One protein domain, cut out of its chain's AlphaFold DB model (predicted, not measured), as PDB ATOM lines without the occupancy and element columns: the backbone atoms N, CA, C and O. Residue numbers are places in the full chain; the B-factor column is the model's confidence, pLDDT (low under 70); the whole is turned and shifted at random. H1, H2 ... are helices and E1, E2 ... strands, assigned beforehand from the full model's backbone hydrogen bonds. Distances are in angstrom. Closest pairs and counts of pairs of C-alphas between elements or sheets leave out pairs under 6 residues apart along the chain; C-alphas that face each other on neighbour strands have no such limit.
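Overview. This is residues 3 to 85 of the 105 residues of an uncharacterized protein of Acetobacter persici (UniProt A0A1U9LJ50). One long straight helix, H2, makes most of the length, and a two-stranded antiparallel hairpin, E1 and E2, packs on residues 25 to 37 of it. The short helix H1 folds back over the first part of H2 and reaches E1 with its residues 3 to 5, while at the other end of H2 a stretch without a named element, residues 69 to 85, runs on beyond the helix and turns back. The printed part has 83 residues with two named helices and two named strands, in the order H1, H2, E1, E2, and the class is mixed, helices and strands. The whole is loose, with a radius of gyration of the C-alphas of 16.6 A, and the outline is a rod of 52 by 26 by 18 A.

Along the chain. In the sheet, E1 is residues 52 to 56, 12.9 A from first to last C-alpha, and E2 is residues 64 to 68, 12.7 A; C-alpha 68 is at (192.484, 171.851, 209.839). H2, residues 16 to 44, measures 41.4 A from C-alpha 16 at (167.848, 182.516, 208.399) to C-alpha 44 at (200.483, 159.194, 218.808). H1, residues 3 to 10, measures 10.3 A and begins at C-alpha 3, at (185.774, 186.436, 208.778).

Arrangement. E1 and E2 form a hairpin, antiparallel, with 161 degrees between their directions. The C-alphas of Met 53 and Ala 67 face each other at 4.4 A. N 52 and O 68, 2.8 A apart, and N 66 and O 54, 2.9 A, are within hydrogen-bond range. Residues 47 to 48 and residues 71 to 72 form a further short antiparallel pairing. H2 and E2 come closest at the C-alphas of Met 29 and Ala 67, 7.1 A. H2 and E1 come closest at the C-alphas of Asn 30 and Met 53, 7.3 A. H1 and E1 come closest at the C-alphas of Ala 4 and Ile 55, 6.1 A. H1 and E2 are apart. H1 and H2 are close but not clearly touching, their closest C-alphas being those of Leu 9 and Lys 19, 6.0 A. They run opposite ways at a shallow tilt of 34 degrees, only just short of steep. In H1 and H2 every O i to N i+4 pair is within hydrogen-bond range.

Size, cuts and confidence. The two C-alphas farthest apart are those of Ser 13 and Glu 77, 52.6 A. Residues 12 to 17 stand free. The printed part has no cut. The link from H1 to H2 is tight, and the links from H2 to E1 and from E1 to E2 are short. The mean pLDDT of the printed part is 83.2, and residues 3 to 4 and 57 to 63 are under 70.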
ATOM      1  N   GLY A   3     186.372 185.273 209.441       60.78
ATOM      2  CA  GLY A   3     185.774 186.436 208.778       60.78
ATOM      3  C   GLY A   3     184.806 186.097 207.644       60.78
ATOM      4  O   GLY A   3     183.843 186.825 207.440       60.78
ATOM      5  N   ALA A   4     185.017 184.981 206.937       68.69
ATOM      6  CA  ALA A   4     184.120 184.549 205.864       68.69
ATOM      7  C   ALA A   4     182.801 183.972 206.407       68.69
ATOM      8  O   ALA A   4     181.732 184.332 205.917       68.69
ATOM      9  N   LEU A   5     182.857 183.145 207.461       74.81
ATOM     10  CA  LEU A   5     181.656 182.651 208.143       74.81
ATOM     11  C   LEU A   5     180.883 183.809 208.786       74.81
ATOM     12  O   LEU A   5     179.684 183.942 208.568       74.81
ATOM     13  N   ASP A   6     181.574 184.680 209.522       78.00
ATOM     14  CA  ASP A   6     180.971 185.868 210.137       78.00
ATOM     15  C   ASP A   6     180.353 186.799 209.073       78.00
ATOM     16  O   ASP A   6     179.273 187.350 209.279       78.00
ATOM     17  N   GLY A   7     180.972 186.897 207.891       78.94
ATOM     18  CA  GLY A   7     180.416 187.588 206.727       78.94
ATOM     19  C   GLY A   7     179.085 186.995 206.257       78.94
ATOM     20  O   GLY A   7     178.101 187.726 206.144       78.94
ATOM     21  N   ILE A   8     179.021 185.674 206.062       79.69
ATOM     22  CA  ILE A   8     177.792 184.970 205.652       79.69
ATOM     23  C   ILE A   8     176.692 185.101 206.716       79.69
ATOM     24  O   ILE A   8     175.529 185.346 206.391       79.69
ATOM     25  N   LEU A   9     177.040 184.985 208.000       79.38
ATOM     26  CA  LEU A   9     176.072 185.090 209.096       79.38
ATOM     27  C   LEU A   9     175.500 186.509 209.231       79.38
ATOM     28  O   LEU A   9     174.329 186.679 209.592       79.38
ATOM     29  N   ARG A  10     176.278 187.537 208.881       83.81
ATOM     30  CA  ARG A  10     175.835 188.940 208.889       83.81
ATOM     31  C   ARG A  10     175.093 189.361 207.620       83.81
ATOM     32  O   ARG A  10     174.312 190.313 207.686       83.81
ATOM     33  N   ASP A  11     175.281 188.654 206.507       84.88
ATOM     34  CA  ASP A  11     174.654 188.967 205.222       84.88
ATOM     35  C   ASP A  11     173.123 188.834 205.296       84.88
ATOM     36  O   ASP A  11     172.580 187.762 205.553       84.88
ATOM     37  N   GLN A  12     172.405 189.938 205.092       86.38
ATOM     38  CA  GLN A  12     170.939 189.982 205.168       86.38
ATOM     39  C   GLN A  12     170.246 189.359 203.946       86.38
ATOM     40  O   GLN A  12     169.041 189.127 203.990       86.38
ATOM     41  N   SER A  13     170.984 189.098 202.863       89.38
ATOM     42  CA  SER A  13     170.461 188.432 201.666       89.38
ATOM     43  C   SER A  13     170.349 186.911 201.829       89.38
ATOM     44  O   SER A  13     169.564 186.273 201.128       89.38
ATOM     45  N   VAL A  14     171.086 186.333 202.782       86.31
ATOM     46  CA  VAL A  14     171.040 184.904 203.107       86.31
ATOM     47  C   VAL A  14     169.897 184.640 204.083       86.31
ATOM     48  O   VAL A  14     169.792 185.297 205.124       86.31
ATOM     49  N   SER A  15     169.041 183.662 203.772       92.06
ATOM     50  CA  SER A  15     167.893 183.353 204.627       92.06
ATOM     51  C   SER A  15     168.332 182.813 206.000       92.06
ATOM     52  O   SER A  15     169.381 182.165 206.106       92.06
ATOM     53  N   PRO A  16     167.544 183.044 207.068       91.19
ATOM     54  CA  PRO A  16     167.848 182.516 208.399       91.19
ATOM     55  C   PRO A  16     168.013 180.992 208.434       91.19
ATOM     56  O   PRO A  16     168.846 180.476 209.176       91.19
ATOM     57  N   GLU A  17     167.242 180.266 207.621       92.50
ATOM     58  CA  GLU A  17     167.303 178.807 207.523       92.50
ATOM     59  C   GLU A  17     168.656 178.349 206.976       92.50
ATOM     60  O   GLU A  17     169.289 177.484 207.576       92.50
ATOM     61  N   ILE A  18     169.143 178.989 205.908       87.00
ATOM     62  CA  ILE A  18     170.450 178.675 205.316       87.00
ATOM     63  C   ILE A  18     171.576 178.988 206.306       87.00
ATOM     64  O   ILE A  18     172.497 178.191 206.460       87.00
ATOM     65  N   LYS A  19     171.497 180.109 207.035       86.94
ATOM     66  CA  LYS A  19     172.488 180.435 208.079       86.94
ATOM     67  C   LYS A  19     172.549 179.352 209.149       86.94
ATOM     68  O   LYS A  19     173.636 178.906 209.498       86.94
ATOM     69  N   LYS A  20     171.386 178.886 209.609       89.81
ATOM     70  CA  LYS A  20     171.290 177.808 210.596       89.81
ATOM     71  C   LYS A  20     171.864 176.489 210.069       89.81
ATOM     72  O   LYS A  20     172.516 175.769 210.820       89.81
ATOM     73  N   GLU A  21     171.631 176.160 208.799       89.94
ATOM     74  CA  GLU A  21     172.232 174.977 208.168       89.94
ATOM     75  C   GLU A  21     173.759 175.083 208.113       89.94
ATOM     76  O   GLU A  21     174.451 174.137 208.489       89.94
ATOM     77  N   ILE A  22     174.291 176.250 207.733       85.94
ATOM     78  CA  ILE A  22     175.734 176.515 207.710       85.94
ATOM     79  C   ILE A  22     176.326 176.388 209.118       85.94
ATOM     80  O   ILE A  22     177.293 175.653 209.300       85.94
ATOM     81  N   GLU A  23     175.731 177.019 210.134       87.00
ATOM     82  CA  GLU A  23     176.161 176.869 211.534       87.00
ATOM     83  C   GLU A  23     176.162 175.400 211.979       87.00
ATOM     84  O   GLU A  23     177.103 174.947 212.635       87.00
ATOM     85  N   GLY A  24     175.141 174.635 211.583       90.00
ATOM     86  CA  GLY A  24     175.049 173.203 211.856       90.00
ATOM     87  C   GLY A  24     176.197 172.407 211.233       90.00
ATOM     88  O   GLY A  24     176.814 171.588 211.916       90.00
ATOM     89  N   ILE A  25     176.528 172.675 209.967       89.19
ATOM     90  CA  ILE A  25     177.652 172.033 209.269       89.19
ATOM     91  C   ILE A  25     178.974 172.371 209.964       89.19
ATOM     92  O   ILE A  25     179.766 171.472 210.243       89.19
ATOM     93  N   PHE A  26     179.190 173.641 210.310       88.12
ATOM     94  CA  PHE A  26     180.385 174.079 211.033       88.12
ATOM     95  C   PHE A  26     180.514 173.408 212.393       88.12
ATOM     96  O   PHE A  26     181.586 172.918 212.744       88.12
ATOM     97  N   SER A  27     179.418 173.336 213.148       89.88
ATOM     98  CA  SER A  27     179.405 172.668 214.445       89.88
ATOM     99  C   SER A  27     179.703 171.173 214.315       89.88
ATOM    100  O   SER A  27     180.417 170.623 215.160       89.88
ATOM    101  N   ALA A  28     179.179 170.515 213.278       91.94
ATOM    102  CA  ALA A  28     179.433 169.103 213.015       91.94
ATOM    103  C   ALA A  28     180.901 168.866 212.642       91.94
ATOM    104  O   ALA A  28     181.561 168.043 213.272       91.94
ATOM    105  N   MET A  29     181.437 169.640 211.696       90.81
ATOM    106  CA  MET A  29     182.841 169.549 211.287       90.81
ATOM    107  C   MET A  29     183.798 169.835 212.440       90.81
ATOM    108  O   MET A  29     184.730 169.066 212.649       90.81
ATOM    109  N   ASN A  30     183.539 170.886 213.223       90.75
ATOM    110  CA  ASN A  30     184.341 171.207 214.397       90.75
ATOM    111  C   ASN A  30     184.347 170.039 215.390       90.75
ATOM    112  O   ASN A  30     185.404 169.618 215.837       90.75
ATOM    113  N   SER A  31     183.183 169.445 215.673       93.19
ATOM    114  CA  SER A  31     183.091 168.284 216.570       93.19
ATOM    115  C   SER A  31     183.854 167.068 216.036       93.19
ATOM    116  O   SER A  31     184.578 166.414 216.785       93.19
ATOM    117  N   THR A  32     183.713 166.764 214.742       94.31
ATOM    118  CA  THR A  32     184.415 165.645 214.100       94.31
ATOM    119  C   THR A  32     185.927 165.847 214.111       94.31
ATOM    120  O   THR A  32     186.660 164.908 214.411       94.31
ATOM    121  N   MET A  33     186.397 167.059 213.826       92.38
ATOM    122  CA  MET A  33     187.825 167.367 213.810       92.38
ATOM    123  C   MET A  33     188.424 167.425 215.211       92.38
ATOM    124  O   MET A  33     189.534 166.938 215.395       92.38
ATOM    125  N   SER A  34     187.692 167.930 216.209       93.69
ATOM    126  CA  SER A  34     188.123 167.847 217.609       93.69
ATOM    127  C   SER A  34     188.292 166.394 218.041       93.69
ATOM    128  O   SER A  34     189.325 166.041 218.598       93.69
ATOM    129  N   LEU A  35     187.334 165.522 217.703       95.25
ATOM    130  CA  LEU A  35     187.455 164.091 217.984       95.25
ATOM    131  C   LEU A  35     188.667 163.468 217.276       95.25
ATOM    132  O   LEU A  35     189.345 162.620 217.853       95.25
ATOM    133  N   ALA A  36     188.941 163.862 216.029       91.88
ATOM    134  CA  ALA A  36     190.125 163.407 215.309       91.88
ATOM    135  C   ALA A  36     191.422 163.868 215.999       91.88
ATOM    136  O   ALA A  36     192.330 163.055 216.155       91.88
ATOM    137  N   GLY A  37     191.479 165.119 216.466       92.00
ATOM    138  CA  GLY A  37     192.579 165.650 217.277       92.00
ATOM    139  C   GLY A  37     192.794 164.839 218.555       92.00
ATOM    140  O   GLY A  37     193.872 164.290 218.749       92.00
ATOM    141  N   ASP A  38     191.743 164.637 219.355       94.19
ATOM    142  CA  ASP A  38     191.804 163.840 220.591       94.19
ATOM    143  C   ASP A  38     192.319 162.410 220.339       94.19
ATOM    144  O   ASP A  38     193.045 161.828 221.151       94.19
ATOM    145  N   LEU A  39     191.928 161.804 219.211       93.00
ATOM    146  CA  LEU A  39     192.420 160.487 218.811       93.00
ATOM    147  C   LEU A  39     193.914 160.525 218.468       93.00
ATOM    148  O   LEU A  39     194.646 159.644 218.917       93.00
ATOM    149  N   LEU A  40     194.378 161.538 217.731       90.25
ATOM    150  CA  LEU A  40     195.800 161.717 217.428       90.25
ATOM    151  C   LEU A  40     196.619 161.907 218.710       90.25
ATOM    152  O   LEU A  40     197.607 161.197 218.902       90.25
ATOM    153  N   GLU A  41     196.178 162.769 219.629       91.12
ATOM    154  CA  GLU A  41     196.869 163.010 220.904       91.12
ATOM    155  C   GLU A  41     197.017 161.730 221.740       91.12
ATOM    156  O   GLU A  41     198.066 161.463 222.339       91.12
ATOM    157  N   ARG A  42     195.965 160.903 221.778       90.44
ATOM    158  CA  ARG A  42     195.948 159.649 222.546       90.44
ATOM    159  C   ARG A  42     196.746 158.533 221.885       90.44
ATOM    160  O   ARG A  42     197.374 157.750 222.592       90.44
ATOM    161  N   THR A  43     196.675 158.415 220.561       89.69
ATOM    162  CA  THR A  43     197.301 157.314 219.819       89.69
ATOM    163  C   THR A  43     198.775 157.576 219.543       89.69
ATOM    164  O   THR A  43     199.569 156.641 219.608       89.69
ATOM    165  N   LEU A  44     199.139 158.824 219.247       87.62
ATOM    166  CA  LEU A  44     200.483 159.194 218.808       87.62
ATOM    167  C   LEU A  44     201.276 159.963 219.870       87.62
ATOM    168  O   LEU A  44     202.464 160.182 219.680       87.62
ATOM    169  N   GLY A  45     200.654 160.345 220.990       87.38
ATOM    170  CA  GLY A  45     201.352 161.046 222.070       87.38
ATOM    171  C   GLY A  45     201.731 162.490 221.733       87.38
ATOM    172  O   GLY A  45     202.667 163.018 222.318       87.38
ATOM    173  N   VAL A  46     201.007 163.108 220.804       87.81
ATOM    174  CA  VAL A  46     201.180 164.496 220.349       87.81
ATOM    175  C   VAL A  46     200.210 165.437 221.067       87.81
ATOM    176  O   VAL A  46     199.332 164.972 221.802       87.81
ATOM    177  N   ASP A  47     200.363 166.735 220.828       89.38
ATOM    178  CA  ASP A  47     199.377 167.764 221.162       89.38
ATOM    179  C   ASP A  47     198.738 168.305 219.881       89.38
ATOM    180  O   ASP A  47     199.402 168.474 218.856       89.38
ATOM    181  N   CYS A  48     197.445 168.606 219.929       89.44
ATOM    182  CA  CYS A  48     196.702 169.142 218.802       89.44
ATOM    183  C   CYS A  48     196.147 170.541 219.111       89.44
ATOM    184  O   CYS A  48     195.825 170.905 220.247       89.44
ATOM    185  N   SER A  49     196.040 171.384 218.083       90.06
ATOM    186  CA  SER A  49     195.268 172.620 218.186       90.06
ATOM    187  C   SER A  49     193.770 172.314 218.198       90.06
ATOM    188  O   SER A  49     193.318 171.278 217.712       90.06
ATOM    189  N   ALA A  50     192.972 173.273 218.669       88.75
ATOM    190  CA  ALA A  50     191.562 173.277 218.297       88.75
ATOM    191  C   ALA A  50     191.438 173.348 216.757       88.75
ATOM    192  O   ALA A  50     192.326 173.932 216.118       88.75
ATOM    193  N   PRO A  51     190.371 172.787 216.158       90.12
ATOM    194  CA  PRO A  51     190.160 172.882 214.720       90.12
ATOM    195  C   PRO A  51     190.078 174.341 214.252       90.12
ATOM    196  O   PRO A  51     189.303 175.129 214.798       90.12
ATOM    197  N   ASP A  52     190.847 174.700 213.222       86.12
ATOM    198  CA  ASP A  52     190.684 175.962 212.495       86.12
ATOM    199  C   ASP A  52     189.823 175.709 211.260       86.12
ATOM    200  O   ASP A  52     190.184 174.954 210.350       86.12
ATOM    201  N   MET A  53     188.646 176.322 211.271       84.88
ATOM    202  CA  MET A  53     187.652 176.214 210.213       84.88
ATOM    203  C   MET A  53     187.888 177.321 209.188       84.88
ATOM    204  O   MET A  53     187.950 178.495 209.554       84.88
ATOM    205  N   CYS A  54     187.944 176.980 207.902       79.19
ATOM    206  CA  CYS A  54     188.153 177.945 206.829       79.19
ATOM    207  C   CYS A  54     187.092 177.813 205.732       79.19
ATOM    208  O   CYS A  54     186.663 176.719 205.371       79.19
ATOM    209  N   ILE A  55     186.668 178.959 205.196       76.69
ATOM    210  CA  ILE A  55     185.891 179.033 203.958       76.69
ATOM    211  C   ILE A  55     186.721 179.829 202.978       76.69
ATOM    212  O   ILE A  55     187.066 180.978 203.266       76.69
ATOM    213  N   ASP A  56     186.981 179.247 201.818       74.69
ATOM    214  CA  ASP A  56     187.467 180.003 200.679       74.69
ATOM    215  C   ASP A  56     186.330 180.185 199.679       74.69
ATOM    216  O   ASP A  56     185.819 179.225 199.099       74.69
ATOM    217  N   LEU A  57     185.919 181.440 199.515       68.62
ATOM    218  CA  LEU A  57     184.906 181.860 198.550       68.62
ATOM    219  C   LEU A  57     185.529 182.380 197.245       68.62
ATOM    220  O   LEU A  57     184.796 182.638 196.295       68.62
ATOM    221  N   ASN A  58     186.856 182.541 197.198       65.50
ATOM    222  CA  ASN A  58     187.593 183.152 196.089       65.50
ATOM    223  C   ASN A  58     188.255 182.119 195.160       65.50
ATOM    224  O   ASN A  58     188.939 182.501 194.218       65.50
ATOM    225  N   SER A  59     188.065 180.824 195.411       64.94
ATOM    226  CA  SER A  59     188.513 179.752 194.519       64.94
ATOM    227  C   SER A  59     187.725 179.789 193.202       64.94
ATOM    228  O   SER A  59     186.506 179.602 193.194       64.94
ATOM    229  N   ASP A  60     188.433 180.006 192.090       60.47
ATOM    230  CA  ASP A  60     187.901 180.275 190.742       60.47
ATOM    231  C   ASP A  60     186.937 179.209 190.172       60.47
ATOM    232  O   ASP A  60     186.284 179.449 189.155       60.47
ATOM    233  N   SER A  61     186.820 178.028 190.789       59.03
ATOM    234  CA  SER A  61     185.997 176.923 190.268       59.03
ATOM    235  C   SER A  61     184.986 176.329 191.250       59.03
ATOM    236  O   SER A  61     184.062 175.638 190.820       59.03
ATOM    237  N   SER A  62     185.147 176.562 192.553       62.47
ATOM    238  CA  SER A  62     184.299 175.978 193.599       62.47
ATOM    239  C   SER A  62     184.786 176.468 194.956       62.47
ATOM    240  O   SER A  62     185.932 176.195 195.323       62.47
ATOM    241  N   GLY A  63     183.926 177.165 195.701       67.38
ATOM    242  CA  GLY A  63     184.225 177.486 197.092       67.38
ATOM    243  C   GLY A  63     184.436 176.202 197.896       67.38
ATOM    244  O   GLY A  63     183.739 175.209 197.660       67.38
ATOM    245  N   PHE A  64     185.402 176.203 198.811       78.44
ATOM    246  CA  PHE A  64     185.656 175.054 199.677       78.44
ATOM    247  C   PHE A  64     185.428 175.412 201.140       78.44
ATOM    248  O   PHE A  64     185.691 176.529 201.588       78.44
ATOM    249  N   LEU A  65     184.935 174.420 201.874       78.88
ATOM    250  CA  LEU A  65     184.834 174.435 203.322       78.88
ATOM    251  C   LEU A  65     185.864 173.444 203.859       78.88
ATOM    252  O   LEU A  65     185.797 172.252 203.558       78.88
ATOM    253  N   GLY A  66     186.830 173.954 204.611       82.19
ATOM    254  CA  GLY A  66     187.924 173.181 205.177       82.19
ATOM    255  C   GLY A  66     187.938 173.259 206.695       82.19
ATOM    256  O   GLY A  66     187.442 174.206 207.304       82.19
ATOM    257  N   ALA A  67     188.527 172.241 207.303       85.88
ATOM    258  CA  ALA A  67     188.855 172.231 208.713       85.88
ATOM    259  C   ALA A  67     190.245 171.620 208.863       85.88
ATOM    260  O   ALA A  67     190.530 170.573 208.282       85.88
ATOM    261  N   THR A  68     191.105 172.288 209.617       86.19
ATOM    262  CA  THR A  68     192.484 171.851 209.839       86.19
ATOM    263  C   THR A  68     192.753 171.738 211.327       86.19
ATOM    264  O   THR A  68     192.174 172.467 212.128       86.19
ATOM    265  N   VAL A  69     193.608 170.796 211.706       86.88
ATOM    266  CA  VAL A  69     194.122 170.657 213.068       86.88
ATOM    267  C   VAL A  69     195.632 170.657 212.942       86.88
ATOM    268  O   VAL A  69     196.185 169.845 212.202       86.88
ATOM    269  N   ALA A  70     196.285 171.585 213.629       86.44
ATOM    270  CA  ALA A  70     197.730 171.567 213.739       86.44
ATOM    271  C   ALA A  70     198.134 170.539 214.798       86.44
ATOM    272  O   ALA A  70     197.461 170.389 215.821       86.44
ATOM    273  N   VAL A  71     199.217 169.821 214.532       86.12
ATOM    274  CA  VAL A  71     199.753 168.770 215.398       86.12
ATOM    275  C   VAL A  71     201.141 169.211 215.853       86.12
ATOM    276  O   VAL A  71     201.848 169.874 215.101       86.12
ATOM    277  N   TYR A  72     201.516 168.883 217.084       85.56
ATOM    278  CA  TYR A  72     202.775 169.302 217.690       85.56
ATOM    279  C   TYR A  72     203.354 168.179 218.556       85.56
ATOM    280  O   TYR A  72     202.593 167.426 219.173       85.56
ATOM    281  N   PRO A  73     204.683 168.068 218.669       86.00
ATOM    282  CA  PRO A  73     205.290 167.275 219.726       86.00
ATOM    283  C   PRO A  73     204.963 167.893 221.096       86.00
ATOM    284  O   PRO A  73     204.782 169.105 221.219       86.00
ATOM    285  N   ARG A  74     204.891 167.062 222.140       83.31
ATOM    286  CA  ARG A  74     204.633 167.521 223.518       83.31
ATOM    287  C   ARG A  74     205.834 168.211 224.142       83.31
ATOM    288  O   ARG A  74     205.685 169.164 224.904       83.31
ATOM    289  N   SER A  75     207.023 167.715 223.830       81.25
ATOM    290  CA  SER A  75     208.291 168.286 224.262       81.25
ATOM    291  C   SER A  75     209.292 168.322 223.106       81.25
ATOM    292  O   SER A  75     209.159 167.539 222.164       81.25
ATOM    293  N   PRO A  76     210.298 169.215 223.156       77.44
ATOM    294  CA  PRO A  76     211.354 169.268 222.142       77.44
ATOM    295  C   PRO A  76     212.126 167.950 222.001       77.44
ATOM    296  O   PRO A  76     212.739 167.692 220.969       77.44
ATOM    297  N   GLU A  77     212.142 167.138 223.059       79.00
ATOM    298  CA  GLU A  77     212.866 165.874 223.121       79.00
ATOM    299  C   GLU A  77     212.028 164.664 222.676       79.00
ATOM    300  O   GLU A  77     212.587 163.572 222.521       79.00
ATOM    301  N   ASP A  78     210.714 164.824 222.475       75.44
ATOM    302  CA  ASP A  78     209.853 163.725 222.046       75.44
ATOM    303  C   ASP A  78     210.116 163.374 220.574       75.44
ATOM    304  O   ASP A  78     210.046 164.241 219.698       75.44
ATOM    305  N   PRO A  79     210.393 162.095 220.259       71.75
ATOM    306  CA  PRO A  79     210.579 161.683 218.880       71.75
ATOM    307  C   PRO A  79     209.269 161.846 218.106       71.75
ATOM    308  O   PRO A  79     208.207 161.420 218.564       71.75
ATOM    309  N   ILE A  80     209.358 162.405 216.899       71.56
ATOM    310  CA  ILE A  80     208.209 162.522 216.000       71.56
ATOM    311  C   ILE A  80     207.692 161.107 215.696       71.56
ATOM    312  O   ILE A  80     208.466 160.259 215.235       71.56
ATOM    313  N   PRO A  81     206.398 160.821 215.928       76.56
ATOM    314  CA  PRO A  81     205.818 159.538 215.563       76.56
ATOM    315  C   PRO A  81     206.031 159.262 214.072       76.56
ATOM    316  O   PRO A  81     205.668 160.080 213.232       76.56
ATOM    317  N   GLU A  82     206.567 158.088 213.723       79.56
ATOM    318  CA  GLU A  82     206.869 157.714 212.328       79.56
ATOM    319  C   GLU A  82     205.643 157.868 211.408       79.56
ATOM    320  O   GLU A  82     205.767 158.290 210.261       79.56
ATOM    321  N   ALA A  83     204.440 157.634 211.941       76.25
ATOM    322  CA  ALA A  83     203.175 157.840 211.237       76.25
ATOM    323  C   ALA A  83     202.957 159.282 210.726       76.25
ATOM    324  O   ALA A  83     202.204 159.473 209.774       76.25
ATOM    325  N   LEU A  84     203.603 160.282 211.334       72.44
ATOM    326  CA  LEU A  84     203.513 161.698 210.960       72.44
ATOM    327  C   LEU A  84     204.677 162.163 210.071       72.44
ATOM    328  O   LEU A  84     204.549 163.181 209.398       72.44
ATOM    329  N   SER A  85     205.758 161.382 209.976       72.88
ATOM    330  CA  SER A  85     206.918 161.692 209.117       72.88
ATOM    331  C   SER A  85     206.593 161.724 207.616       72.88
ATOM    332  O   SER A  85     207.316 162.318 206.825       72.88
TER     333      SER A  85